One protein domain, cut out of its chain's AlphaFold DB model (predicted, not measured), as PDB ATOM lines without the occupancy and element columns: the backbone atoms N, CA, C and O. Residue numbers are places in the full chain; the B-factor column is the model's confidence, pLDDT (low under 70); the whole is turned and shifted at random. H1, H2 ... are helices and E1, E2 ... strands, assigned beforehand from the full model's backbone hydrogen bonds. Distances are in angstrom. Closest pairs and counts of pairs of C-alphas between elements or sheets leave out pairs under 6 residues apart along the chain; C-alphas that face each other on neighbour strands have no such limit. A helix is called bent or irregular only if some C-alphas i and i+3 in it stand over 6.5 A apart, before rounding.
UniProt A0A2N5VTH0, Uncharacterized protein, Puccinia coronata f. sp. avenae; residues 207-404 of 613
ATOM      1  N   ILE A 207     104.977 191.060 269.106       85.25
ATOM      2  CA  ILE A 207     106.199 190.627 269.789       85.25
ATOM      3  C   ILE A 207     107.316 191.612 269.450       85.25
ATOM      4  O   ILE A 207     107.498 191.962 268.287       85.25
ATOM      5  N   LEU A 208     108.060 192.054 270.462       88.94
ATOM      6  CA  LEU A 208     109.224 192.920 270.283       88.94
ATOM      7  C   LEU A 208     110.511 192.100 270.397       88.94
ATOM      8  O   LEU A 208     110.684 191.365 271.370       88.94
ATOM      9  N   VAL A 209     111.430 192.262 269.445       89.38
ATOM     10  CA  VAL A 209     112.776 191.674 269.513       89.38
ATOM     11  C   VAL A 209     113.825 192.773 269.677       89.38
ATOM     12  O   VAL A 209     113.990 193.640 268.820       89.38
ATOM     13  N   VAL A 210     114.558 192.727 270.789       90.38
ATOM     14  CA  VAL A 210     115.687 193.610 271.099       90.38
ATOM     15  C   VAL A 210     116.981 192.825 270.881       90.38
ATOM     16  O   VAL A 210     117.519 192.198 271.796       90.38
ATOM     17  N   GLY A 211     117.436 192.832 269.628       86.31
ATOM     18  CA  GLY A 211     118.579 192.068 269.133       86.31
ATOM     19  C   GLY A 211     118.298 191.448 267.767       86.31
ATOM     20  O   GLY A 211     117.310 191.790 267.116       86.31
ATOM     21  N   ASP A 212     119.168 190.538 267.347       81.56
ATOM     22  CA  ASP A 212     118.968 189.729 266.147       81.56
ATOM     23  C   ASP A 212     117.855 188.686 266.357       81.56
ATOM     24  O   ASP A 212     117.952 187.830 267.238       81.56
ATOM     25  N   ALA A 213     116.819 188.753 265.517       73.44
ATOM     26  CA  ALA A 213     115.667 187.856 265.541       73.44
ATOM     27  C   ALA A 213     115.974 186.439 265.032       73.44
ATOM     28  O   ALA A 213     115.327 185.493 265.474       73.44
ATOM     29  N   GLU A 214     116.956 186.278 264.144       73.75
ATOM     30  CA  GLU A 214     117.327 184.973 263.581       73.75
ATOM     31  C   GLU A 214     118.058 184.110 264.625       73.75
ATOM     32  O   GLU A 214     117.890 182.892 264.665       73.75
ATOM     33  N   SER A 215     118.769 184.747 265.563       70.62
ATOM     34  CA  SER A 215     119.384 184.085 266.720       70.62
ATOM     35  C   SER A 215     118.432 183.713 267.876       70.62
ATOM     36  O   SER A 215     118.878 183.095 268.846       70.62
ATOM     37  N   VAL A 216     117.138 184.066 267.822       66.75
ATOM     38  CA  VAL A 216     116.192 183.799 268.925       66.75
ATOM     39  C   VAL A 216     115.711 182.342 268.892       66.75
ATOM     40  O   VAL A 216     114.910 181.942 268.045       66.75
ATOM     41  N   HIS A 217     116.126 181.537 269.871       60.97
ATOM     42  CA  HIS A 217     115.639 180.162 270.015       60.97
ATOM     43  C   HIS A 217     114.114 180.078 270.180       60.97
ATOM     44  O   HIS A 217     113.502 180.814 270.953       60.97
ATOM     45  N   GLY A 218     113.507 179.153 269.433       56.44
ATOM     46  CA  GLY A 218     112.056 179.008 269.309       56.44
ATOM     47  C   GLY A 218     111.396 179.994 268.336       56.44
ATOM     48  O   GLY A 218     110.278 179.728 267.906       56.44
ATOM     49  N   LEU A 219     112.059 181.086 267.927       60.22
ATOM     50  CA  LEU A 219     111.424 182.113 267.091       60.22
ATOM     51  C   LEU A 219     111.301 181.721 265.610       60.22
ATOM     52  O   LEU A 219     110.427 182.256 264.948       60.22
ATOM     53  N   GLY A 220     112.099 180.774 265.103       53.88
ATOM     54  CA  GLY A 220     111.913 180.213 263.753       53.88
ATOM     55  C   GLY A 220     110.621 179.395 263.649       53.88
ATOM     56  O   GLY A 220     109.713 179.733 262.896       53.88
ATOM     57  N   ALA A 221     110.469 178.397 264.527       52.50
ATOM     58  CA  ALA A 221     109.214 177.653 264.659       52.50
ATOM     59  C   ALA A 221     108.027 178.578 264.995       52.50
ATOM     60  O   ALA A 221     106.910 178.345 264.534       52.50
ATOM     61  N   LEU A 222     108.260 179.659 265.754       50.19
ATOM     62  CA  LEU A 222     107.261 180.702 265.956       50.19
ATOM     63  C   LEU A 222     106.942 181.445 264.656       50.19
ATOM     64  O   LEU A 222     105.765 181.587 264.372       50.19
ATOM     65  N   SER A 223     107.915 181.923 263.872       51.97
ATOM     66  CA  SER A 223     107.669 182.699 262.644       51.97
ATOM     67  C   SER A 223     106.910 181.900 261.594       51.97
ATOM     68  O   SER A 223     106.035 182.455 260.927       51.97
ATOM     69  N   ASP A 224     107.164 180.595 261.518       48.72
ATOM     70  CA  ASP A 224     106.401 179.673 260.683       48.72
ATOM     71  C   ASP A 224     104.955 179.570 261.198       48.72
ATOM     72  O   ASP A 224     104.003 179.739 260.436       48.72
ATOM     73  N   LEU A 225     104.770 179.424 262.518       46.94
ATOM     74  CA  LEU A 225     103.451 179.432 263.160       46.94
ATOM     75  C   LEU A 225     102.722 180.785 263.023       46.94
ATOM     76  O   LEU A 225     101.502 180.798 262.888       46.94
ATOM     77  N   LEU A 226     103.431 181.921 263.029       47.69
ATOM     78  CA  LEU A 226     102.855 183.264 262.854       47.69
ATOM     79  C   LEU A 226     102.406 183.488 261.410       47.69
ATOM     80  O   LEU A 226     101.401 184.152 261.169       47.69
ATOM     81  N   SER A 227     103.152 182.925 260.460       45.56
ATOM     82  CA  SER A 227     102.824 182.961 259.035       45.56
ATOM     83  C   SER A 227     101.667 182.012 258.701       45.56
ATOM     84  O   SER A 227     100.855 182.318 257.831       45.56
ATOM     85  N   ALA A 228     101.557 180.885 259.414       42.06
ATOM     86  CA  ALA A 228     100.517 179.877 259.214       42.06
ATOM     87  C   ALA A 228      99.227 180.108 260.032       42.06
ATOM     88  O   ALA A 228      98.161 179.655 259.616       42.06
ATOM     89  N   THR A 229      99.283 180.782 261.192       41.81
ATOM     90  CA  THR A 229      98.130 180.932 262.103       41.81
ATOM     91  C   THR A 229      97.860 182.388 262.498       41.81
ATOM     92  O   THR A 229      98.471 182.963 263.398       41.81
ATOM     93  N   ALA A 230      96.834 182.976 261.877       44.47
ATOM     94  CA  ALA A 230      96.381 184.353 262.120       44.47
ATOM     95  C   ALA A 230      95.716 184.591 263.504       44.47
ATOM     96  O   ALA A 230      95.069 185.615 263.715       44.47
ATOM     97  N   SER A 231      95.826 183.644 264.441       49.06
ATOM     98  CA  SER A 231      95.129 183.647 265.736       49.06
ATOM     99  C   SER A 231      95.988 184.092 266.925       49.06
ATOM    100  O   SER A 231      95.428 184.480 267.952       49.06
ATOM    101  N   PHE A 232      97.322 184.028 266.824       50.28
ATOM    102  CA  PHE A 232      98.193 184.060 268.009       50.28
ATOM    103  C   PHE A 232      98.986 185.365 268.199       50.28
ATOM    104  O   PHE A 232      98.885 185.987 269.257       50.28
ATOM    105  N   VAL A 233      99.745 185.812 267.191       52.47
ATOM    106  CA  VAL A 233     100.567 187.039 267.245       52.47
ATOM    107  C   VAL A 233     100.377 187.841 265.970       52.47
ATOM    108  O   VAL A 233     100.535 187.323 264.867       52.47
ATOM    109  N   GLY A 234     100.123 189.136 266.122       57.69
ATOM    110  CA  GLY A 234     100.250 190.070 265.018       57.69
ATOM    111  C   GLY A 234     101.641 190.654 265.003       57.69
ATOM    112  O   GLY A 234     101.881 191.614 265.727       57.69
ATOM    113  N   ARG A 235     102.498 190.122 264.123       65.19
ATOM    114  CA  ARG A 235     103.798 190.697 263.743       65.19
ATOM    115  C   ARG A 235     104.848 190.729 264.874       65.19
ATOM    116  O   ARG A 235     104.663 191.307 265.944       65.19
ATOM    117  N   ALA A 236     106.002 190.129 264.592       75.12
ATOM    118  CA  ALA A 236     107.230 190.440 265.311       75.12
ATOM    119  C   ALA A 236     107.836 191.715 264.698       75.12
ATOM    120  O   ALA A 236     107.996 191.785 263.482       75.12
ATOM    121  N   ASP A 237     108.148 192.711 265.523       78.88
ATOM    122  CA  ASP A 237     108.905 193.907 265.129       78.88
ATOM    123  C   ASP A 237     110.298 193.851 265.785       78.88
ATOM    124  O   ASP A 237     110.406 193.558 266.983       78.88
ATOM    125  N   ARG A 238     111.373 194.151 265.041       85.19
ATOM    126  CA  ARG A 238     112.711 194.325 265.632       85.19
ATOM    127  C   ARG A 238     112.841 195.759 266.160       85.19
ATOM    128  O   ARG A 238     112.262 196.697 265.614       85.19
ATOM    129  N   ALA A 239     113.625 195.962 267.217       87.44
ATOM    130  CA  ALA A 239     113.813 197.284 267.826       87.44
ATOM    131  C   ALA A 239     114.383 198.333 266.847       87.44
ATOM    132  O   ALA A 239     114.015 199.503 266.929       87.44
ATOM    133  N   SER A 240     115.214 197.898 265.892       86.00
ATOM    134  CA  SER A 240     115.714 198.686 264.756       86.00
ATOM    135  C   SER A 240     114.608 199.219 263.845       86.00
ATOM    136  O   SER A 240     114.703 200.328 263.331       86.00
ATOM    137  N   ASP A 241     113.547 198.441 263.651       85.31
ATOM    138  CA  ASP A 241     112.496 198.721 262.668       85.31
ATOM    139  C   ASP A 241     111.518 199.778 263.211       85.31
ATOM    140  O   ASP A 241     110.870 200.508 262.461       85.31
ATOM    141  N   ILE A 242     111.432 199.856 264.543       85.50
ATOM    142  CA  ILE A 242     110.635 200.814 265.315       85.50
ATOM    143  C   ILE A 242     111.436 202.091 265.618       85.50
ATOM    144  O   ILE A 242     110.876 203.191 265.645       85.50
ATOM    145  N   LEU A 243     112.739 201.948 265.880       86.75
ATOM    146  CA  LEU A 243     113.654 203.027 266.238       86.75
ATOM    147  C   LEU A 243     115.016 202.799 265.545       86.75
ATOM    148  O   LEU A 243     115.895 202.176 266.138       86.75
ATOM    149  N   PRO A 244     115.222 203.320 264.319       86.56
ATOM    150  CA  PRO A 244     116.435 203.065 263.528       86.56
ATOM    151  C   PRO A 244     117.753 203.494 264.188       86.56
ATOM    152  O   PRO A 244     118.798 202.910 263.916       86.56
ATOM    153  N   ASP A 245     117.708 204.481 265.087       86.44
ATOM    154  CA  ASP A 245     118.873 204.928 265.860       86.44
ATOM    155  C   ASP A 245     119.243 203.980 267.022       86.44
ATOM    156  O   ASP A 245     120.279 204.172 267.663       86.44
ATOM    157  N   PHE A 246     118.407 202.980 267.337       90.56
ATOM    158  CA  PHE A 246     118.643 202.058 268.446       90.56
ATOM    159  C   PHE A 246     119.826 201.126 268.178       90.56
ATOM    160  O   PHE A 246     119.915 200.472 267.140       90.56
ATOM    161  N   LYS A 247     120.714 201.004 269.169       89.50
ATOM    162  CA  LYS A 247     121.877 200.118 269.122       89.50
ATOM    163  C   LYS A 247     121.964 199.359 270.435       89.50
ATOM    164  O   LYS A 247     122.226 199.946 271.479       89.50
ATOM    165  N   LEU A 248     121.807 198.039 270.374       85.50
ATOM    166  CA  LEU A 248     121.817 197.159 271.550       85.50
ATOM    167  C   LEU A 248     123.096 197.288 272.404       85.50
ATOM    168  O   LEU A 248     123.043 197.133 273.624       85.50
ATOM    169  N   LEU A 249     124.220 197.637 271.774       86.50
ATOM    170  CA  LEU A 249     125.517 197.853 272.422       86.50
ATOM    171  C   LEU A 249     125.784 199.309 272.862       86.50
ATOM    172  O   LEU A 249     126.823 199.559 273.468       86.50
ATOM    173  N   ASP A 250     124.887 200.268 272.592       89.88
ATOM    174  CA  ASP A 250     125.029 201.669 273.025       89.88
ATOM    175  C   ASP A 250     123.954 202.050 274.063       89.88
ATOM    176  O   ASP A 250     122.809 202.354 273.689       89.88
ATOM    177  N   PRO A 251     124.316 202.120 275.362       89.81
ATOM    178  CA  PRO A 251     123.411 202.529 276.432       89.81
ATOM    179  C   PRO A 251     122.760 203.903 276.244       89.81
ATOM    180  O   PRO A 251     121.702 204.158 276.821       89.81
ATOM    181  N   ARG A 252     123.329 204.790 275.415       90.81
ATOM    182  CA  ARG A 252     122.737 206.106 275.111       90.81
ATOM    183  C   ARG A 252     121.397 205.979 274.384       90.81
ATOM    184  O   ARG A 252     120.555 206.865 274.500       90.81
ATOM    185  N   THR A 253     121.181 204.876 273.666       91.06
ATOM    186  CA  THR A 253     119.955 204.624 272.891       91.06
ATOM    187  C   THR A 253     118.835 203.976 273.716       91.06
ATOM    188  O   THR A 253     117.670 204.012 273.316       91.06
ATOM    189  N   TYR A 254     119.159 203.426 274.893       93.31
ATOM    190  CA  TYR A 254     118.237 202.644 275.725       93.31
ATOM    191  C   TYR A 254     117.017 203.457 276.183       93.31
ATOM    192  O   TYR A 254     115.886 202.987 276.065       93.31
ATOM    193  N   ASN A 255     117.228 204.697 276.637       92.56
ATOM    194  CA  ASN A 255     116.148 205.578 277.103       92.56
ATOM    195  C   ASN A 255     115.158 205.932 275.982       92.56
ATOM    196  O   ASN A 255     113.953 205.995 276.221       92.56
ATOM    197  N   SER A 256     115.641 206.106 274.748       92.00
ATOM    198  CA  SER A 256     114.792 206.380 273.583       92.00
ATOM    199  C   SER A 256     113.862 205.205 273.267       92.00
ATOM    200  O   SER A 256     112.683 205.416 272.981       92.00
ATOM    201  N   LEU A 257     114.359 203.966 273.377       92.25
ATOM    202  CA  LEU A 257     113.538 202.768 273.189       92.25
ATOM    203  C   LEU A 257     112.556 202.556 274.351       92.25
ATOM    204  O   LEU A 257     111.386 202.270 274.102       92.25
ATOM    205  N   ILE A 258     112.991 202.759 275.604       92.94
ATOM    206  CA  ILE A 258     112.108 202.719 276.783       92.94
ATOM    207  C   ILE A 258     110.944 203.701 276.597       92.94
ATOM    208  O   ILE A 258     109.790 203.292 276.668       92.94
ATOM    209  N   HIS A 259     111.213 204.965 276.262       91.25
ATOM    210  CA  HIS A 259     110.157 205.959 276.055       91.25
ATOM    211  C   HIS A 259     109.235 205.646 274.867       91.25
ATOM    212  O   HIS A 259     108.045 205.965 274.932       91.25
ATOM    213  N   HIS A 260     109.731 204.998 273.806       89.81
ATOM    214  CA  HIS A 260     108.865 204.507 272.731       89.81
ATOM    215  C   HIS A 260     107.891 203.439 273.259       89.81
ATOM    216  O   HIS A 260     106.688 203.517 273.006       89.81
ATOM    217  N   ILE A 261     108.398 202.474 274.033       90.00
ATOM    218  CA  ILE A 261     107.616 201.386 274.638       90.00
ATOM    219  C   ILE A 261     106.637 201.907 275.704       90.00
ATOM    220  O   ILE A 261     105.534 201.381 275.825       90.00
ATOM    221  N   GLU A 262     106.993 202.953 276.451       90.62
ATOM    222  CA  GLU A 262     106.125 203.570 277.463       90.62
ATOM    223  C   GLU A 262     105.034 204.473 276.872       90.62
ATOM    224  O   GLU A 262     103.999 204.683 277.507       90.62
ATOM    225  N   ALA A 263     105.205 205.009 275.658       87.56
ATOM    226  CA  ALA A 263     104.266 205.971 275.077       87.56
ATOM    227  C   ALA A 263     102.793 205.483 274.999       87.56
ATOM    228  O   ALA A 263     101.905 206.286 275.308       87.56
ATOM    229  N   PRO A 264     102.476 204.215 274.648       85.06
ATOM    230  CA  PRO A 264     101.122 203.656 274.754       85.06
ATOM    231  C   PRO A 264     100.580 203.620 276.187       85.06
ATOM    232  O   PRO A 264      99.408 203.917 276.416       85.06
ATOM    233  N   PHE A 265     101.425 203.302 277.167       88.75
ATOM    234  CA  PHE A 265     101.035 203.214 278.575       88.75
ATOM    235  C   PHE A 265     100.805 204.609 279.176       88.75
ATOM    236  O   PHE A 265      99.838 204.821 279.905       88.75
ATOM    237  N   CYS A 266     101.601 205.601 278.768       86.88
ATOM    238  CA  CYS A 266     101.381 207.018 279.057       86.88
ATOM    239  C   CYS A 266     100.055 207.547 278.478       86.88
ATOM    240  O   CYS A 266      99.379 208.345 279.133       86.88
ATOM    241  N   ARG A 267      99.636 207.092 277.284       85.62
ATOM    242  CA  ARG A 267      98.306 207.412 276.724       85.62
ATOM    243  C   ARG A 267      97.182 206.809 277.570       85.62
ATOM    244  O   ARG A 267      96.244 207.525 277.919       85.62
ATOM    245  N   LEU A 268      97.307 205.543 277.973       85.62
ATOM    246  CA  LEU A 268      96.344 204.872 278.854       85.62
ATOM    247  C   LEU A 268      96.248 205.543 280.242       85.62
ATOM    248  O   LEU A 268      95.150 205.786 280.748       85.62
ATOM    249  N   LYS A 269      97.388 205.933 280.829       86.62
ATOM    250  CA  LYS A 269      97.478 206.685 282.096       86.62
ATOM    251  C   LYS A 269      96.681 207.998 282.062       86.62
ATOM    252  O   LYS A 269      96.159 208.418 283.090       86.62
ATOM    253  N   ALA A 270      96.560 208.637 280.896       79.75
ATOM    254  CA  ALA A 270      95.827 209.892 280.733       79.75
ATOM    255  C   ALA A 270      94.291 209.736 280.679       79.75
ATOM    256  O   ALA A 270      93.586 210.739 280.805       79.75
ATOM    257  N   ILE A 271      93.768 208.514 280.495       80.06
ATOM    258  CA  ILE A 271      92.319 208.226 280.465       80.06
ATOM    259  C   ILE A 271      91.827 207.390 281.656       80.06
ATOM    260  O   ILE A 271      90.638 207.442 281.971       80.06
ATOM    261  N   LEU A 272      92.712 206.652 282.336       81.31
ATOM    262  CA  LEU A 272      92.374 205.877 283.532       81.31
ATOM    263  C   LEU A 272      92.425 206.708 284.819       81.31
ATOM    264  O   LEU A 272      93.291 207.556 285.023       81.31
ATOM    265  N   ASN A 273      91.529 206.393 285.755       76.94
ATOM    266  CA  ASN A 273      91.552 206.965 287.095       76.94
ATOM    267  C   ASN A 273      92.504 206.177 288.006       76.94
ATOM    268  O   ASN A 273      92.311 204.983 288.239       76.94
ATOM    269  N   ALA A 274      93.472 206.875 288.606       77.06
ATOM    270  CA  ALA A 274      94.428 206.326 289.568       77.06
ATOM    271  C   ALA A 274      93.795 205.418 290.639       77.06
ATOM    272  O   ALA A 274      94.355 204.383 290.997       77.06
ATOM    273  N   LYS A 275      92.597 205.773 291.132       74.81
ATOM    274  CA  LYS A 275      91.869 204.994 292.150       74.81
ATOM    275  C   LYS A 275      91.549 203.572 291.685       74.81
ATOM    276  O   LYS A 275      91.654 202.657 292.495       74.81
ATOM    277  N   ALA A 276      91.199 203.386 290.411       71.62
ATOM    278  CA  ALA A 276      90.874 202.075 289.853       71.62
ATOM    279  C   ALA A 276      92.115 201.165 289.805       71.62
ATOM    280  O   ALA A 276      92.029 199.992 290.163       71.62
ATOM    281  N   CYS A 277      93.285 201.727 289.479       76.12
ATOM    282  CA  CYS A 277      94.557 201.000 289.479       76.12
ATOM    283  C   CYS A 277      94.983 200.618 290.910       76.12
ATOM    284  O   CYS A 277      95.171 199.441 291.208       76.12
ATOM    285  N   TYR A 278      95.042 201.587 291.835       70.94
ATOM    286  CA  TYR A 278      95.431 201.338 293.234       70.94
ATOM    287  C   TYR A 278      94.541 200.329 293.964       70.94
ATOM    288  O   TYR A 278      95.003 199.628 294.863       70.94
ATOM    289  N   GLN A 279      93.244 200.315 293.649       71.25
ATOM    290  CA  GLN A 279      92.255 199.504 294.356       71.25
ATOM    291  C   GLN A 279      91.864 198.238 293.596       71.25
ATOM    292  O   GLN A 279      90.937 197.567 294.037       71.25
ATOM    293  N   TYR A 280      92.578 197.873 292.525       73.94
ATOM    294  CA  TYR A 280      92.278 196.754 291.625       73.94
ATOM    295  C   TYR A 280      91.781 195.471 292.330       73.94
ATOM    296  O   TYR A 280      90.687 194.984 292.044       73.94
ATOM    297  N   GLN A 281      92.521 194.964 293.325       75.88
ATOM    298  CA  GLN A 281      92.151 193.744 294.071       75.88
ATOM    299  C   GLN A 281      90.919 193.912 294.988       75.88
ATOM    300  O   GLN A 281      90.290 192.927 295.367       75.88
ATOM    301  N   SER A 282      90.577 195.152 295.343       76.44
ATOM    302  CA  SER A 282      89.434 195.538 296.183       76.44
ATOM    303  C   SER A 282      88.250 196.135 295.405       76.44
ATOM    304  O   SER A 282      87.224 196.435 296.012       76.44
ATOM    305  N   LEU A 283      88.362 196.304 294.081       78.06
ATOM    306  CA  LEU A 283      87.237 196.687 293.225       78.06
ATOM    307  C   LEU A 283      86.176 195.570 293.194       78.06
ATOM    308  O   LEU A 283      86.546 194.392 293.287       78.06
ATOM    309  N   PRO A 284      84.883 195.906 293.002       82.12
ATOM    310  CA  PRO A 284      83.847 194.927 292.674       82.12
ATOM    311  C   PRO A 284      84.244 194.073 291.463       82.12
ATOM    312  O   PRO A 284      84.932 194.558 290.565       82.12
ATOM    313  N   THR A 285      83.808 192.812 291.427       79.81
ATOM    314  CA  THR A 285      84.261 191.834 290.421       79.81
ATOM    315  C   THR A 285      84.001 192.287 288.984       79.81
ATOM    316  O   THR A 285      84.912 192.176 288.171       79.81
ATOM    317  N   SER A 286      82.831 192.873 288.702       75.62
ATOM    318  CA  SER A 286      82.506 193.466 287.395       75.62
ATOM    319  C   SER A 286      83.488 194.574 287.025       75.62
ATOM    320  O   SER A 286      84.270 194.400 286.105       75.62
ATOM    321  N   VAL A 287      83.579 195.634 287.834       77.12
ATOM    322  CA  VAL A 287      84.486 196.780 287.605       77.12
ATOM    323  C   VAL A 287      85.953 196.342 287.443       77.12
ATOM    324  O   VAL A 287      86.727 196.966 286.722       77.12
ATOM    325  N   ARG A 288      86.354 195.242 288.091       81.62
ATOM    326  CA  ARG A 288      87.677 194.623 287.924       81.62
ATOM    327  C   ARG A 288      87.834 193.914 286.574       81.62
ATOM    328  O   ARG A 288      88.888 194.035 285.957       81.62
ATOM    329  N   GLN A 289      86.811 193.185 286.127       82.19
ATOM    330  CA  GLN A 289      86.747 192.551 284.806       82.19
ATOM    331  C   GLN A 289      86.664 193.596 283.685       82.19
ATOM    332  O   GLN A 289      87.360 193.448 282.687       82.19
ATOM    333  N   ASP A 290      85.919 194.684 283.877       81.00
ATOM    334  CA  ASP A 290      85.815 195.797 282.928       81.00
ATOM    335  C   ASP A 290      87.172 196.505 282.762       81.00
ATOM    336  O   ASP A 290      87.610 196.772 281.641       81.00
ATOM    337  N   LEU A 291      87.891 196.743 283.871       85.50
ATOM    338  CA  LEU A 291      89.249 197.297 283.840       85.50
ATOM    339  C   LEU A 291      90.241 196.346 283.154       85.50
ATOM    340  O   LEU A 291      91.040 196.805 282.344       85.50
ATOM    341  N   LEU A 292      90.185 195.040 283.447       87.56
ATOM    342  CA  LEU A 292      90.998 194.037 282.747       87.56
ATOM    343  C   LEU A 292      90.688 194.001 281.251       87.56
ATOM    344  O   LEU A 292      91.614 193.974 280.455       87.56
ATOM    345  N   SER A 293      89.412 194.023 280.868       84.38
ATOM    346  CA  SER A 293      88.975 194.007 279.471       84.38
ATOM    347  C   SER A 293      89.512 195.226 278.718       84.38
ATOM    348  O   SER A 293      90.135 195.083 277.670       84.38
ATOM    349  N   LEU A 294      89.397 196.422 279.309       86.75
ATOM    350  CA  LEU A 294      89.962 197.651 278.750       86.75
ATOM    351  C   LEU A 294      91.492 197.581 278.624       86.75
ATOM    352  O   LEU A 294      92.028 197.914 277.569       86.75
ATOM    353  N   VAL A 295      92.195 197.138 279.671       89.62
ATOM    354  CA  VAL A 295      93.664 196.995 279.673       89.62
ATOM    355  C   VAL A 295      94.124 195.968 278.635       89.62
ATOM    356  O   VAL A 295      95.066 196.242 277.893       89.62
ATOM    357  N   ASN A 296      93.437 194.830 278.529       88.31
ATOM    358  CA  ASN A 296      93.709 193.798 277.532       88.31
ATOM    359  C   ASN A 296      93.504 194.347 276.119       88.31
ATOM    360  O   ASN A 296      94.449 194.343 275.338       88.31
ATOM    361  N   CYS A 297      92.338 194.928 275.816       83.69
ATOM    362  CA  CYS A 297      92.071 195.546 274.517       83.69
ATOM    363  C   CYS A 297      93.032 196.700 274.179       83.69
ATOM    364  O   CYS A 297      93.233 196.999 273.003       83.69
ATOM    365  N   TRP A 298      93.625 197.366 275.177       86.56
ATOM    366  CA  TRP A 298      94.654 198.382 274.954       86.56
ATOM    367  C   TRP A 298      95.999 197.760 274.564       86.56
ATOM    368  O   TRP A 298      96.597 198.163 273.566       86.56
ATOM    369  N   ILE A 299      96.452 196.750 275.314       86.44
ATOM    370  CA  ILE A 299      97.665 195.975 275.001       86.44
ATOM    371  C   ILE A 299      97.536 195.328 273.625       86.44
ATOM    372  O   ILE A 299      98.473 195.382 272.837       86.44
ATOM    373  N   GLU A 300      96.365 194.773 273.314       82.12
ATOM    374  CA  GLU A 300      96.121 194.085 272.053       82.12
ATOM    375  C   GLU A 300      96.258 195.005 270.832       82.12
ATOM    376  O   GLU A 300      96.706 194.527 269.795       82.12
ATOM    377  N   ARG A 301      95.908 196.299 270.966       79.56
ATOM    378  CA  ARG A 301      95.842 197.296 269.875       79.56
ATOM    379  C   ARG A 301      97.060 198.215 269.747       79.56
ATOM    380  O   ARG A 301      97.376 198.636 268.631       79.56
ATOM    381  N   GLU A 302      97.674 198.596 270.868       81.06
ATOM    382  CA  GLU A 302      98.771 199.580 270.930       81.06
ATOM    383  C   GLU A 302     100.024 199.077 271.673       81.06
ATOM    384  O   GLU A 302     101.005 199.817 271.760       81.06
ATOM    385  N   GLY A 303     100.000 197.869 272.246       83.06
ATOM    386  CA  GLY A 303     101.076 197.333 273.080       83.06
ATOM    387  C   GLY A 303     101.818 196.137 272.479       83.06
ATOM    388  O   GLY A 303     101.551 195.680 271.367       83.06
ATOM    389  N   TYR A 304     102.750 195.617 273.276       86.75
ATOM    390  CA  TYR A 304     103.493 194.386 273.012       86.75
ATOM    391  C   TYR A 304     103.075 193.317 274.032       86.75
ATOM    392  O   TYR A 304     102.927 193.609 275.222       86.75
ATOM    393  N   LEU A 305     102.881 192.077 273.580       87.88
ATOM    394  CA  LEU A 305     102.564 190.937 274.447       87.88
ATOM    395  C   LEU A 305     103.803 190.352 275.122       87.88
ATOM    396  O   LEU A 305     103.714 189.880 276.252       87.88
ATOM    397  N   LEU A 306     104.929 190.349 274.413       88.50
ATOM    398  CA  LEU A 306     106.134 189.632 274.800       88.50
ATOM    399  C   LEU A 306     107.360 190.340 274.218       88.50
ATOM    400  O   LEU A 306     107.316 190.864 273.101       88.50
ATOM    401  N   LEU A 307     108.442 190.352 274.988       91.25
ATOM    402  CA  LEU A 307     109.720 190.954 274.630       91.25
ATOM    403  C   LEU A 307     110.822 189.891 274.670       91.25
ATOM    404  O   LEU A 307     111.056 189.289 275.717       91.25
ATOM    405  N   PHE A 308     111.547 189.719 273.570       91.00
ATOM    406  CA  PHE A 308     112.813 188.987 273.546       91.00
ATOM    407  C   PHE A 308     113.984 189.963 273.659       91.00
ATOM    408  O   PHE A 308     114.006 190.970 272.952       91.00
ATOM    409  N   VAL A 309     114.971 189.662 274.506       92.31
ATOM    410  CA  VAL A 309     116.218 190.447 274.585       92.31
ATOM    411  C   VAL A 309     117.432 189.545 274.419       92.31
ATOM    412  O   VAL A 309     117.655 188.638 275.219       92.31
ATOM    413  N   GLN A 310     118.233 189.828 273.397       90.50
ATOM    414  CA  GLN A 310     119.490 189.135 273.140       90.50
ATOM    415  C   GLN A 310     120.523 189.504 274.211       90.50
ATOM    416  O   GLN A 310     120.612 190.661 274.639       90.50
ATOM    417  N   VAL A 311     121.342 188.535 274.615       90.50
ATOM    418  CA  VAL A 311     122.484 188.717 275.517       90.50
ATOM    419  C   VAL A 311     123.752 188.230 274.815       90.50
ATOM    420  O   VAL A 311     124.063 187.045 274.819       90.50
ATOM    421  N   ASP A 312     124.477 189.162 274.199       85.75
ATOM    422  CA  ASP A 312     125.692 188.915 273.394       85.75
ATOM    423  C   ASP A 312     127.017 189.068 274.174       85.75
ATOM    424  O   ASP A 312     128.095 188.945 273.603       85.75
ATOM    425  N   SER A 313     126.956 189.358 275.476       85.81
ATOM    426  CA  SER A 313     128.119 189.801 276.258       85.81
ATOM    427  C   SER A 313     128.081 189.249 277.683       85.81
ATOM    428  O   SER A 313     127.080 189.438 278.380       85.81
ATOM    429  N   PHE A 314     129.172 188.606 278.116       84.12
ATOM    430  CA  PHE A 314     129.292 187.908 279.402       84.12
ATOM    431  C   PHE A 314     130.573 188.313 280.157       84.12
ATOM    432  O   PHE A 314     131.650 188.238 279.569       84.12
ATOM    433  N   PRO A 315     130.493 188.693 281.451       86.50
ATOM    434  CA  PRO A 315     129.270 188.958 282.217       86.50
ATOM    435  C   PRO A 315     128.464 190.124 281.621       86.50
ATOM    436  O   PRO A 315     129.018 191.025 280.993       86.50
ATOM    437  N   VAL A 316     127.144 190.118 281.818       90.69
ATOM    438  CA  VAL A 316     126.258 191.146 281.248       90.69
ATOM    439  C   VAL A 316     126.577 192.518 281.867       90.69
ATOM    440  O   VAL A 316     126.583 192.618 283.099       90.69
ATOM    441  N   PRO A 317     126.808 193.582 281.066       92.12
ATOM    442  CA  PRO A 317     127.125 194.913 281.581       92.12
ATOM    443  C   PRO A 317     126.022 195.497 282.489       92.12
ATOM    444  O   PRO A 317     124.840 195.372 282.151       92.12
ATOM    445  N   PRO A 318     126.358 196.211 283.585       91.62
ATOM    446  CA  PRO A 318     125.367 196.741 284.530       91.62
ATOM    447  C   PRO A 318     124.278 197.618 283.892       91.62
ATOM    448  O   PRO A 318     123.098 197.413 284.169       91.62
ATOM    449  N   ALA A 319     124.644 198.518 282.973       92.56
ATOM    450  CA  ALA A 319     123.687 199.376 282.260       92.56
ATOM    451  C   ALA A 319     122.687 198.573 281.401       92.56
ATOM    452  O   ALA A 319     121.527 198.956 281.257       92.56
ATOM    453  N   ARG A 320     123.112 197.423 280.861       92.94
ATOM    454  CA  ARG A 320     122.251 196.507 280.101       92.94
ATOM    455  C   ARG A 320     121.336 195.708 281.025       92.94
ATOM    456  O   ARG A 320     120.166 195.529 280.702       92.94
ATOM    457  N   LEU A 321     121.821 195.290 282.196       94.06
ATOM    458  CA  LEU A 321     120.981 194.672 283.229       94.06
ATOM    459  C   LEU A 321     119.920 195.646 283.762       94.06
ATOM    460  O   LEU A 321     118.783 195.235 283.973       94.06
ATOM    461  N   GLU A 322     120.246 196.929 283.928       94.12
ATOM    462  CA  GLU A 322     119.280 197.966 284.315       94.12
ATOM    463  C   GLU A 322     118.241 198.251 283.216       94.12
ATOM    464  O   GLU A 322     117.045 198.365 283.504       94.12
ATOM    465  N   PHE A 323     118.661 198.284 281.952       94.38
ATOM    466  CA  PHE A 323     117.768 198.379 280.796       94.38
ATOM    467  C   PHE A 323     116.802 197.185 280.711       94.38
ATOM    468  O   PHE A 323     115.588 197.388 280.662       94.38
ATOM    469  N   ILE A 324     117.303 195.947 280.812       93.94
ATOM    470  CA  ILE A 324     116.464 194.735 280.848       93.94
ATOM    471  C   ILE A 324     115.542 194.759 282.080       93.94
ATOM    472  O   ILE A 324     114.347 194.497 281.954       93.94
ATOM    473  N   ARG A 325     116.041 195.146 283.265       94.12
ATOM    474  CA  ARG A 325     115.226 195.328 284.485       94.12
ATOM    475  C   ARG A 325     114.096 196.332 284.261       94.12
ATOM    476  O   ARG A 325     112.986 196.106 284.741       94.12
ATOM    477  N   THR A 326     114.355 197.414 283.534       93.19
ATOM    478  CA  THR A 326     113.361 198.449 283.232       93.19
ATOM    479  C   THR A 326     112.308 197.938 282.256       93.19
ATOM    480  O   THR A 326     111.125 197.980 282.590       93.19
ATOM    481  N   LEU A 327     112.705 197.337 281.130       92.25
ATOM    482  CA  LEU A 327     111.753 196.741 280.187       92.25
ATOM    483  C   LEU A 327     110.934 195.595 280.811       92.25
ATOM    484  O   LEU A 327     109.735 195.502 280.561       92.25
ATOM    485  N   SER A 328     111.522 194.810 281.722       93.06
ATOM    486  CA  SER A 328     110.836 193.721 282.441       93.06
ATOM    487  C   SER A 328     109.703 194.161 283.380       93.06
ATOM    488  O   SER A 328     108.908 193.341 283.843       93.06
ATOM    489  N   ARG A 329     109.616 195.463 283.680       90.75
ATOM    490  CA  ARG A 329     108.496 196.071 284.420       90.75
ATOM    491  C   ARG A 329     107.349 196.495 283.497       90.75
ATOM    492  O   ARG A 329     106.251 196.727 283.989       90.75
ATOM    493  N   LEU A 330     107.611 196.598 282.193       89.75
ATOM    494  CA  LEU A 330     106.684 197.053 281.158       89.75
ATOM    495  C   LEU A 330     106.062 195.868 280.406       89.75
ATOM    496  O   LEU A 330     104.842 195.780 280.292       89.75
ATOM    497  N   ILE A 331     106.902 194.944 279.927       91.56
ATOM    498  CA  ILE A 331     106.528 193.806 279.073       91.56
ATOM    499  C   ILE A 331     107.135 192.512 279.662       91.56
ATOM    500  O   ILE A 331     108.290 192.529 280.103       91.56
ATOM    501  N   PRO A 332     106.417 191.371 279.662       91.31
ATOM    502  CA  PRO A 332     106.989 190.060 279.970       91.31
ATOM    503  C   PRO A 332     108.212 189.785 279.089       91.31
ATOM    504  O   PRO A 332     108.139 189.883 277.865       91.31
ATOM    505  N   THR A 333     109.351 189.487 279.715       92.50
ATOM    506  CA  THR A 333     110.655 189.456 279.037       92.50
ATOM    507  C   THR A 333     111.258 188.053 279.034       92.50
ATOM    508  O   THR A 333     111.422 187.455 280.098       92.50
ATOM    509  N   ILE A 334     111.644 187.561 277.855       91.38
ATOM    510  CA  ILE A 334     112.486 186.376 277.645       91.38
ATOM    511  C   ILE A 334     113.889 186.862 277.237       91.38
ATOM    512  O   ILE A 334     114.098 187.248 276.084       91.38
ATOM    513  N   PRO A 335     114.869 186.887 278.155       91.00
ATOM    514  CA  PRO A 335     116.263 187.049 277.778       91.00
ATOM    515  C   PRO A 335     116.775 185.736 277.170       91.00
ATOM    516  O   PRO A 335     116.431 184.656 277.651       91.00
ATOM    517  N   PHE A 336     117.601 185.816 276.128       88.19
ATOM    518  CA  PHE A 336     118.164 184.645 275.452       88.19
ATOM    519  C   PHE A 336     119.634 184.867 275.071       88.19
ATOM    520  O   PHE A 336     120.084 186.002 274.915       88.19
ATOM    521  N   ILE A 337     120.377 183.770 274.922       86.94
ATOM    522  CA  ILE A 337     121.766 183.771 274.448       86.94
ATOM    523  C   ILE A 337     121.740 183.377 272.963       86.94
ATOM    524  O   ILE A 337     121.086 182.386 272.639       86.94
ATOM    525  N   PRO A 338     122.374 184.136 272.053       82.00
ATOM    526  CA  PRO A 338     122.367 183.822 270.629       82.00
ATOM    527  C   PRO A 338     123.351 182.688 270.306       82.00
ATOM    528  O   PRO A 338     124.460 182.663 270.838       82.00
ATOM    529  N   SER A 339     122.996 181.801 269.370       76.50
ATOM    530  CA  SER A 339     123.832 180.660 268.941       76.50
ATOM    531  C   SER A 339     125.228 181.054 268.437       76.50
ATOM    532  O   SER A 339     126.145 180.240 268.440       76.50
ATOM    533  N   SER A 340     125.381 182.294 267.968       73.88
ATOM    534  CA  SER A 340     126.635 182.867 267.470       73.88
ATOM    535  C   SER A 340     127.627 183.248 268.575       73.88
ATOM    536  O   SER A 340     128.779 183.555 268.269       73.88
ATOM    537  N   LEU A 341     127.220 183.226 269.850       77.94
ATOM    538  CA  LEU A 341     128.106 183.511 270.973       77.94
ATOM    539  C   LEU A 341     128.905 182.263 271.377       77.94
ATOM    540  O   LEU A 341     128.432 181.415 272.134       77.94
ATOM    541  N   SER A 342     130.157 182.193 270.932       66.88
ATOM    542  CA  SER A 342     131.124 181.157 271.310       66.88
ATOM    543  C   SER A 342     131.621 181.310 272.757       66.88
ATOM    544  O   SER A 342     132.743 181.739 273.026       66.88
ATOM    545  N   LEU A 343     130.781 180.921 273.718       73.62
ATOM    546  CA  LEU A 343     131.194 180.732 275.110       73.62
ATOM    547  C   LEU A 343     132.195 179.559 275.219       73.62
ATOM    548  O   LEU A 343     131.944 178.493 274.652       73.62
ATOM    549  N   PRO A 344     133.310 179.700 275.967       73.81
ATOM    550  CA  PRO A 344     134.191 178.573 276.274       73.81
ATOM    551  C   PRO A 344     133.426 177.464 277.006       73.81
ATOM    552  O   PRO A 344     132.661 177.758 277.920       73.81
ATOM    553  N   GLN A 345     133.676 176.189 276.680       64.94
ATOM    554  CA  GLN A 345     132.928 175.043 277.241       64.94
ATOM    555  C   GLN A 345     132.933 174.952 278.782       64.94
ATOM    556  O   GLN A 345     132.042 174.342 279.362       64.94
ATOM    557  N   ALA A 346     133.907 175.573 279.455       66.00
ATOM    558  CA  ALA A 346     133.970 175.658 280.917       66.00
ATOM    559  C   ALA A 346     133.027 176.718 281.537       66.00
ATOM    560  O   ALA A 346     132.939 176.813 282.761       66.00
ATOM    561  N   ILE A 347     132.357 177.545 280.726       77.69
ATOM    562  CA  ILE A 347     131.575 178.710 281.163       77.69
ATOM    563  C   ILE A 347     130.098 178.521 280.797       77.69
ATOM    564  O   ILE A 347     129.663 178.820 279.687       77.69
ATOM    565  N   ASP A 348     129.298 178.082 281.772       83.56
ATOM    566  CA  ASP A 348     127.839 178.032 281.646       83.56
ATOM    567  C   ASP A 348     127.240 179.453 281.653       83.56
ATOM    568  O   ASP A 348     126.961 180.053 282.701       83.56
ATOM    569  N   GLY A 349     127.023 179.991 280.451       84.25
ATOM    570  CA  GLY A 349     126.359 181.274 280.241       84.25
ATOM    571  C   GLY A 349     124.919 181.313 280.760       84.25
ATOM    572  O   GLY A 349     124.482 182.364 281.224       84.25
ATOM    573  N   HIS A 350     124.185 180.196 280.778       86.19
ATOM    574  CA  HIS A 350     122.820 180.167 281.313       86.19
ATOM    575  C   HIS A 350     122.821 180.280 282.838       86.19
ATOM    576  O   HIS A 350     122.020 181.043 283.387       86.19
ATOM    577  N   ALA A 351     123.749 179.616 283.532       87.81
ATOM    578  CA  ALA A 351     123.940 179.802 284.969       87.81
ATOM    579  C   ALA A 351     124.412 181.222 285.311       87.81
ATOM    580  O   ALA A 351     123.900 181.809 286.266       87.81
ATOM    581  N   ILE A 352     125.344 181.805 284.544       89.56
ATOM    582  CA  ILE A 352     125.802 183.188 284.769       89.56
ATOM    583  C   ILE A 352     124.656 184.180 284.545       89.56
ATOM    584  O   ILE A 352     124.378 184.987 285.433       89.56
ATOM    585  N   LEU A 353     123.943 184.081 283.419       91.00
ATOM    586  CA  LEU A 353     122.811 184.952 283.107       91.00
ATOM    587  C   LEU A 353     121.716 184.831 284.173       91.00
ATOM    588  O   LEU A 353     121.285 185.844 284.717       91.00
ATOM    589  N   SER A 354     121.335 183.609 284.557       91.31
ATOM    590  CA  SER A 354     120.353 183.370 285.625       91.31
ATOM    591  C   SER A 354     120.774 184.012 286.950       91.31
ATOM    592  O   SER A 354     119.973 184.692 287.591       91.31
ATOM    593  N   ARG A 355     122.045 183.857 287.356       91.56
ATOM    594  CA  ARG A 355     122.580 184.465 288.586       91.56
ATOM    595  C   ARG A 355     122.558 185.994 288.520       91.56
ATOM    596  O   ARG A 355     122.131 186.621 289.487       91.56
ATOM    597  N   GLN A 356     122.959 186.597 287.397       93.94
ATOM    598  CA  GLN A 356     122.932 188.054 287.223       93.94
ATOM    599  C   GLN A 356     121.499 188.607 287.205       93.94
ATOM    600  O   GLN A 356     121.223 189.595 287.887       93.94
ATOM    601  N   LEU A 357     120.566 187.963 286.498       93.75
ATOM    602  CA  LEU A 357     119.160 188.380 286.449       93.75
ATOM    603  C   LEU A 357     118.494 188.307 287.833       93.75
ATOM    604  O   LEU A 357     117.820 189.258 288.234       93.75
ATOM    605  N   VAL A 358     118.738 187.233 288.596       93.06
ATOM    606  CA  VAL A 358     118.246 187.084 289.977       93.06
ATOM    607  C   VAL A 358     118.866 188.131 290.909       93.06
ATOM    608  O   VAL A 358     118.129 188.811 291.623       93.06
ATOM    609  N   ALA A 359     120.190 188.325 290.872       92.50
ATOM    610  CA  ALA A 359     120.875 189.327 291.694       92.50
ATOM    611  C   ALA A 359     120.369 190.755 291.411       92.50
ATOM    612  O   ALA A 359     120.093 191.520 292.334       92.50
ATOM    613  N   HIS A 360     120.146 191.090 290.136       91.56
ATOM    614  CA  HIS A 360     119.590 192.378 289.715       91.56
ATOM    615  C   HIS A 360     118.049 192.435 289.772       91.56
ATOM    616  O   HIS A 360     117.471 193.414 289.295       91.56
ATOM    617  N   ARG A 361     117.370 191.451 290.385       92.12
ATOM    618  CA  ARG A 361     115.898 191.342 290.516       92.12
ATOM    619  C   ARG A 361     115.124 191.608 289.212       92.12
ATOM    620  O   ARG A 361     114.087 192.276 289.221       92.12
ATOM    621  N   VAL A 362     115.631 191.119 288.084       91.62
ATOM    622  CA  VAL A 362     114.949 191.211 286.786       91.62
ATOM    623  C   VAL A 362     113.756 190.252 286.777       91.62
ATOM    624  O   VAL A 362     113.891 189.089 287.153       91.62
ATOM    625  N   ARG A 363     112.579 190.715 286.338       90.19
ATOM    626  CA  ARG A 363     111.394 189.854 286.187       90.19
ATOM    627  C   ARG A 363     111.442 189.170 284.818       90.19
ATOM    628  O   ARG A 363     111.061 189.779 283.829       90.19
ATOM    629  N   HIS A 364     111.900 187.927 284.734       91.81
ATOM    630  CA  HIS A 364     111.997 187.237 283.446       91.81
ATOM    631  C   HIS A 364     111.227 185.918 283.402       91.81
ATOM    632  O   HIS A 364     111.006 185.256 284.415       91.81
ATOM    633  N   LEU A 365     110.820 185.559 282.188       89.75
ATOM    634  CA  LEU A 365     110.360 184.230 281.814       89.75
ATOM    635  C   LEU A 365     111.564 183.268 281.694       89.75
ATOM    636  O   LEU A 365     112.714 183.726 281.710       89.75
ATOM    637  N   PRO A 366     111.341 181.942 281.605       86.69
ATOM    638  CA  PRO A 366     112.425 180.971 281.473       86.69
ATOM    639  C   PRO A 366     113.367 181.303 280.309       86.69
ATOM    640  O   PRO A 366     112.918 181.653 279.220       86.69
ATOM    641  N   ILE A 367     114.673 181.194 280.554       85.62
ATOM    642  CA  ILE A 367     115.705 181.410 279.532       85.62
ATOM    643  C   ILE A 367     115.662 180.211 278.567       85.62
ATOM    644  O   ILE A 367     115.721 179.077 279.053       85.62
ATOM    645  N   PRO A 368     115.581 180.407 277.237       78.56
ATOM    646  CA  PRO A 368     115.660 179.305 276.282       78.56
ATOM    647  C   PRO A 368     117.012 178.598 276.409       78.56
ATOM    648  O   PRO A 368     118.044 179.262 276.417       78.56
ATOM    649  N   ASN A 369     117.016 177.268 276.512       71.38
ATOM    650  CA  ASN A 369     118.241 176.468 276.580       71.38
ATOM    651  C   ASN A 369     118.587 175.941 275.170       71.38
ATOM    652  O   ASN A 369     117.758 175.204 274.634       71.38
ATOM    653  N   PRO A 370     119.766 176.246 274.588       64.00
ATOM    654  CA  PRO A 370     120.185 175.748 273.269       64.00
ATOM    655  C   PRO A 370     120.172 174.220 273.166       64.00
ATOM    656  O   PRO A 370     119.909 173.669 272.101       64.00
ATOM    657  N   ASN A 371     120.416 173.524 274.280       64.62
ATOM    658  CA  ASN A 371     120.493 172.065 274.309       64.62
ATOM    659  C   ASN A 371     119.104 171.397 274.314       64.62
ATOM    660  O   ASN A 371     119.002 170.193 274.080       64.62
ATOM    661  N   ASN A 372     118.028 172.153 274.568       62.31
ATOM    662  CA  ASN A 372     116.659 171.647 274.527       62.31
ATOM    663  C   ASN A 372     116.040 171.977 273.162       62.31
ATOM    664  O   ASN A 372     115.659 173.118 272.914       62.31
ATOM    665  N   GLN A 373     115.869 170.963 272.308       56.22
ATOM    666  CA  GLN A 373     115.352 171.121 270.937       56.22
ATOM    667  C   GLN A 373     113.956 171.775 270.849       56.22
ATOM    668  O   GLN A 373     113.588 172.291 269.797       56.22
ATOM    669  N   THR A 374     113.181 171.786 271.938       62.38
ATOM    670  CA  THR A 374     111.860 172.420 272.018       62.38
ATOM    671  C   THR A 374     111.760 173.373 273.215       62.38
ATOM    672  O   THR A 374     111.511 172.974 274.353       62.38
ATOM    673  N   PHE A 375     111.905 174.676 272.957       70.75
ATOM    674  CA  PHE A 375     111.511 175.718 273.909       70.75
ATOM    675  C   PHE A 375     110.038 176.083 273.688       70.75
ATOM    676  O   PHE A 375     109.696 176.733 272.700       70.75
ATOM    677  N   LEU A 376     109.157 175.651 274.595       71.62
ATOM    678  CA  LEU A 376     107.736 175.985 274.522       71.62
ATOM    679  C   LEU A 376     107.508 177.439 274.955       71.62
ATOM    680  O   LEU A 376     107.786 177.815 276.095       71.62
ATOM    681  N   LEU A 377     106.986 178.246 274.035       74.50
ATOM    682  CA  LEU A 377     106.651 179.642 274.296       74.50
ATOM    683  C   LEU A 377     105.354 179.771 275.118       74.50
ATOM    684  O   LEU A 377     104.471 178.920 274.991       74.50
ATOM    685  N   PRO A 378     105.208 180.824 275.949       79.38
ATOM    686  CA  PRO A 378     103.995 181.027 276.734       79.38
ATOM    687  C   PRO A 378     102.790 181.281 275.828       79.38
ATOM    688  O   PRO A 378     102.916 181.916 274.777       79.38
ATOM    689  N   THR A 379     101.605 180.846 276.256       80.50
ATOM    690  CA  THR A 379     100.370 181.094 275.500       80.50
ATOM    691  C   THR A 379     100.060 182.593 275.403       80.50
ATOM    692  O   THR A 379     100.463 183.395 276.249       80.50
ATOM    693  N   ARG A 380      99.298 182.994 274.382       79.69
ATOM    694  CA  ARG A 380      98.827 184.373 274.177       79.69
ATOM    695  C   ARG A 380      98.066 184.877 275.403       79.69
ATOM    696  O   ARG A 380      98.255 186.012 275.832       79.69
ATOM    697  N   GLU A 381      97.264 184.008 276.004       82.81
ATOM    698  CA  GLU A 381      96.446 184.270 277.184       82.81
ATOM    699  C   GLU A 381      97.319 184.451 278.433       82.81
ATOM    700  O   GLU A 381      97.029 185.311 279.265       82.81
ATOM    701  N   GLU A 382      98.430 183.715 278.553       84.75
ATOM    702  CA  GLU A 382      99.442 183.940 279.589       84.75
ATOM    703  C   GLU A 382     100.224 185.234 279.365       84.75
ATOM    704  O   GLU A 382     100.369 186.005 280.313       84.75
ATOM    705  N   CYS A 383     100.675 185.514 278.139       85.88
ATOM    706  CA  CYS A 383     101.345 186.768 277.790       85.88
ATOM    707  C   CYS A 383     100.444 187.972 278.102       85.88
ATOM    708  O   CYS A 383     100.841 188.860 278.849       85.88
ATOM    709  N   LEU A 384      99.191 187.966 277.642       86.19
ATOM    710  CA  LEU A 384      98.207 189.024 277.890       86.19
ATOM    711  C   LEU A 384      97.904 189.196 279.390       86.19
ATOM    712  O   LEU A 384      97.834 190.321 279.889       86.19
ATOM    713  N   LYS A 385      97.793 188.095 280.144       89.62
ATOM    714  CA  LYS A 385      97.613 188.077 281.609       89.62
ATOM    715  C   LYS A 385      98.840 188.585 282.377       89.62
ATOM    716  O   LYS A 385      98.691 189.140 283.466       89.62
ATOM    717  N   GLN A 386     100.045 188.406 281.839       89.69
ATOM    718  CA  GLN A 386     101.274 188.950 282.417       89.69
ATOM    719  C   GLN A 386     101.459 190.429 282.044       89.69
ATOM    720  O   GLN A 386     101.683 191.236 282.941       89.69
ATOM    721  N   SER A 387     101.267 190.819 280.782       89.81
ATOM    722  CA  SER A 387     101.349 192.213 280.319       89.81
ATOM    723  C   SER A 387     100.306 193.113 280.972       89.81
ATOM    724  O   SER A 387     100.640 194.210 281.409       89.81
ATOM    725  N   SER A 388      99.060 192.653 281.126       90.69
ATOM    726  CA  SER A 388      98.024 193.401 281.858       90.69
ATOM    727  C   SER A 388      98.384 193.602 283.327       90.69
ATOM    728  O   SER A 388      98.130 194.672 283.880       90.69
ATOM    729  N   ARG A 389      99.057 192.627 283.953       89.94
ATOM    730  CA  ARG A 389      99.602 192.776 285.306       89.94
ATOM    731  C   ARG A 389     100.782 193.749 285.352       89.94
ATOM    732  O   ARG A 389     100.771 194.618 286.214       89.94
ATOM    733  N   SER A 390     101.761 193.641 284.452       89.94
ATOM    734  CA  SER A 390     102.902 194.569 284.376       89.94
ATOM    735  C   SER A 390     102.441 196.009 284.143       89.94
ATOM    736  O   SER A 390     102.887 196.919 284.836       89.94
ATOM    737  N   LEU A 391     101.464 196.211 283.256       90.38
ATOM    738  CA  LEU A 391     100.869 197.514 282.977       90.38
ATOM    739  C   LEU A 391     100.085 198.070 284.179       90.38
ATOM    740  O   LEU A 391     100.207 199.254 284.485       90.38
ATOM    741  N   LEU A 392      99.326 197.244 284.907       89.88
ATOM    742  CA  LEU A 392      98.652 197.671 286.142       89.88
ATOM    743  C   LEU A 392      99.641 197.972 287.288       89.88
ATOM    744  O   LEU A 392      99.448 198.964 287.993       89.88
ATOM    745  N   ASP A 393     100.706 197.175 287.445       88.06
ATOM    746  CA  ASP A 393     101.810 197.430 288.384       88.06
ATOM    747  C   ASP A 393     102.498 198.775 288.048       88.06
ATOM    748  O   ASP A 393     102.641 199.630 288.926       88.06
ATOM    749  N   TRP A 394     102.874 199.000 286.778       90.25
ATOM    750  CA  TRP A 394     103.496 200.245 286.302       90.25
ATOM    751  C   TRP A 394     102.571 201.447 286.502       90.25
ATOM    752  O   TRP A 394     102.987 202.424 287.117       90.25
ATOM    753  N   LEU A 395     101.295 201.362 286.098       88.81
ATOM    754  CA  LEU A 395     100.305 202.429 286.306       88.81
ATOM    755  C   LEU A 395     100.162 202.790 287.791       88.81
ATOM    756  O   LEU A 395     100.089 203.970 288.130       88.81
ATOM    757  N   ALA A 396     100.137 201.801 288.691       86.69
ATOM    758  CA  ALA A 396     100.042 202.049 290.128       86.69
ATOM    759  C   ALA A 396     101.281 202.777 290.687       86.69
ATOM    760  O   ALA A 396     101.128 203.690 291.502       86.69
ATOM    761  N   VAL A 397     102.490 202.430 290.228       85.88
ATOM    762  CA  VAL A 397     103.724 203.168 290.559       85.88
ATOM    763  C   VAL A 397     103.686 204.582 289.971       85.88
ATOM    764  O   VAL A 397     103.977 205.552 290.671       85.88
ATOM    765  N   GLU A 398     103.248 204.725 288.722       87.50
ATOM    766  CA  GLU A 398     103.264 205.997 287.999       87.50
ATOM    767  C   GLU A 398     102.187 206.994 288.440       87.50
ATOM    768  O   GLU A 398     102.348 208.211 288.302       87.50
ATOM    769  N   PHE A 399     101.086 206.525 289.021       85.38
ATOM    770  CA  PHE A 399     100.172 207.400 289.750       85.38
ATOM    771  C   PHE A 399     100.717 207.791 291.135       85.38
ATOM    772  O   PHE A 399     100.327 208.845 291.649       85.38
ATOM    773  N   ALA A 400     101.609 206.995 291.738       82.00
ATOM    774  CA  ALA A 400     102.195 207.287 293.049       82.00
ATOM    775  C   ALA A 400     103.306 208.341 292.952       82.00
ATOM    776  O   ALA A 400     103.283 209.310 293.715       82.00
ATOM    777  N   SER A 401     104.203 208.221 291.966       79.81
ATOM    778  CA  SER A 401     105.202 209.247 291.619       79.81
ATOM    779  C   SER A 401     104.535 210.613 291.382       79.81
ATOM    780  O   SER A 401     104.898 211.615 292.002       79.81
ATOM    781  N   SER A 402     103.468 210.621 290.576       65.75
ATOM    782  CA  SER A 402     102.675 211.811 290.234       65.75
ATOM    783  C   SER A 402     101.936 212.430 291.432       65.75
ATOM    784  O   SER A 402     101.652 213.626 291.439       65.75
ATOM    785  N   GLY A 403     101.598 211.631 292.450       59.66
ATOM    786  CA  GLY A 403     100.978 212.121 293.684       59.66
ATOM    787  C   GLY A 403     101.963 212.855 294.599       59.66
ATOM    788  O   GLY A 403     101.591 213.841 295.236       59.66
ATOM    789  N   SER A 404     103.220 212.406 294.636       53.50
ATOM    790  CA  SER A 404     104.273 212.982 295.481       53.50
ATOM    791  C   SER A 404     104.748 214.356 295.006       53.50
ATOM    792  O   SER A 404     104.989 215.234 295.832       53.50
TER     793      SER A 404
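What this domain is: This is residues 207 to 404 of the 613 residues of an uncharacterized protein of Puccinia coronata f. sp. avenae (UniProt A0A2N5VTH0). A small sheet of four parallel strands lies in the middle, with helices round it that touch it only in part; the long helix H8 passes the beginning of strand E3, and H5 and H4 beyond it make one end of the longest axis. The long unnamed stretch 337 to 348 reaches the other end. The printed part has 198 residues, with eight named helices and four named strands in the order E1 H1 E2 H2 H3 H4 H5 E3 H6 E4 H7 H8; the sheet's order is E2 E1 E3 E4. The class is mixed, helices and strands. The whole is compact, with a radius of gyration of the C-alphas of 17.5 A and spans of 55 by 42 by 32 A.

Where its parts are: E1, residues 207 to 210, begins at C-alpha 207 (106.199, 190.627, 269.789). H1 holds residues 219 to 228, E2 236 to 238 and H2 239 to 242. H3, residues 251 to 269, is 26.9 A long, with a kink of 41 degrees near residue 263; it is irregular, but only just, with C-alphas 252 and 255 6.9 A apart. H4 holds residues 274 to 278, and H5, 285 to 302, is 25.5 A long. E3, residues 304 to 310, is 16.8 A long. H6 holds 318 to 327, E4 333 to 336 and H7 349 to 359. H8, residues 380 to 404, runs 36.1 A to C-alpha 404 (104.273, 212.982, 295.481).

How they stand to each other: N 237 and O 207 of E2 and E1 are 2.9 A apart, N 210 and O 308 of E1 and E3 2.8 A, and N 334 and O 307 of E3 and E4 2.8 A, each within hydrogen-bond range. E1, H1, E2 and E3, H6, E4 are strand-helix-strand units, parallel neighbour strands with a helix between, both with right-handed crossovers. H1, H2, H6 and H8 only graze the sheet; H7 does too, only just on it with 5 pairs of C-alphas within 10 A. H8 is the hub: it touches H5, about perpendicular at 79 degrees, closest C-alphas Val 295 and Ser 388, 6.1 A; it touches H4, closest Tyr 278 and Ala 396, 5.6 A; and it only just touches H3, with 3 pairs within 8 A, closest Lys 269 and Leu 395, 6.6 A. H3 touches H6 at a shallow tilt of 17 degrees, the same way, closest Pro 251 and Ala 319, 6.6 A. Every O i to N i+4 pair is within hydrogen-bond range in H1, H4, H5, H6 and H7, 11 of 15 in H3 and 20 of 21 in H8; H2 is too short for such a pair.

The domain as a whole: The C-alphas farthest apart, Pro 284 and Pro 344, are 55.4 A apart. The printed part has no cut; the links E4 to H7 and H7 to H8 are long. The mean pLDDT of the printed part is 81.0, with residues 216 to 235, 342, 345 to 346, 370 to 374 and 402 to 404 under 70.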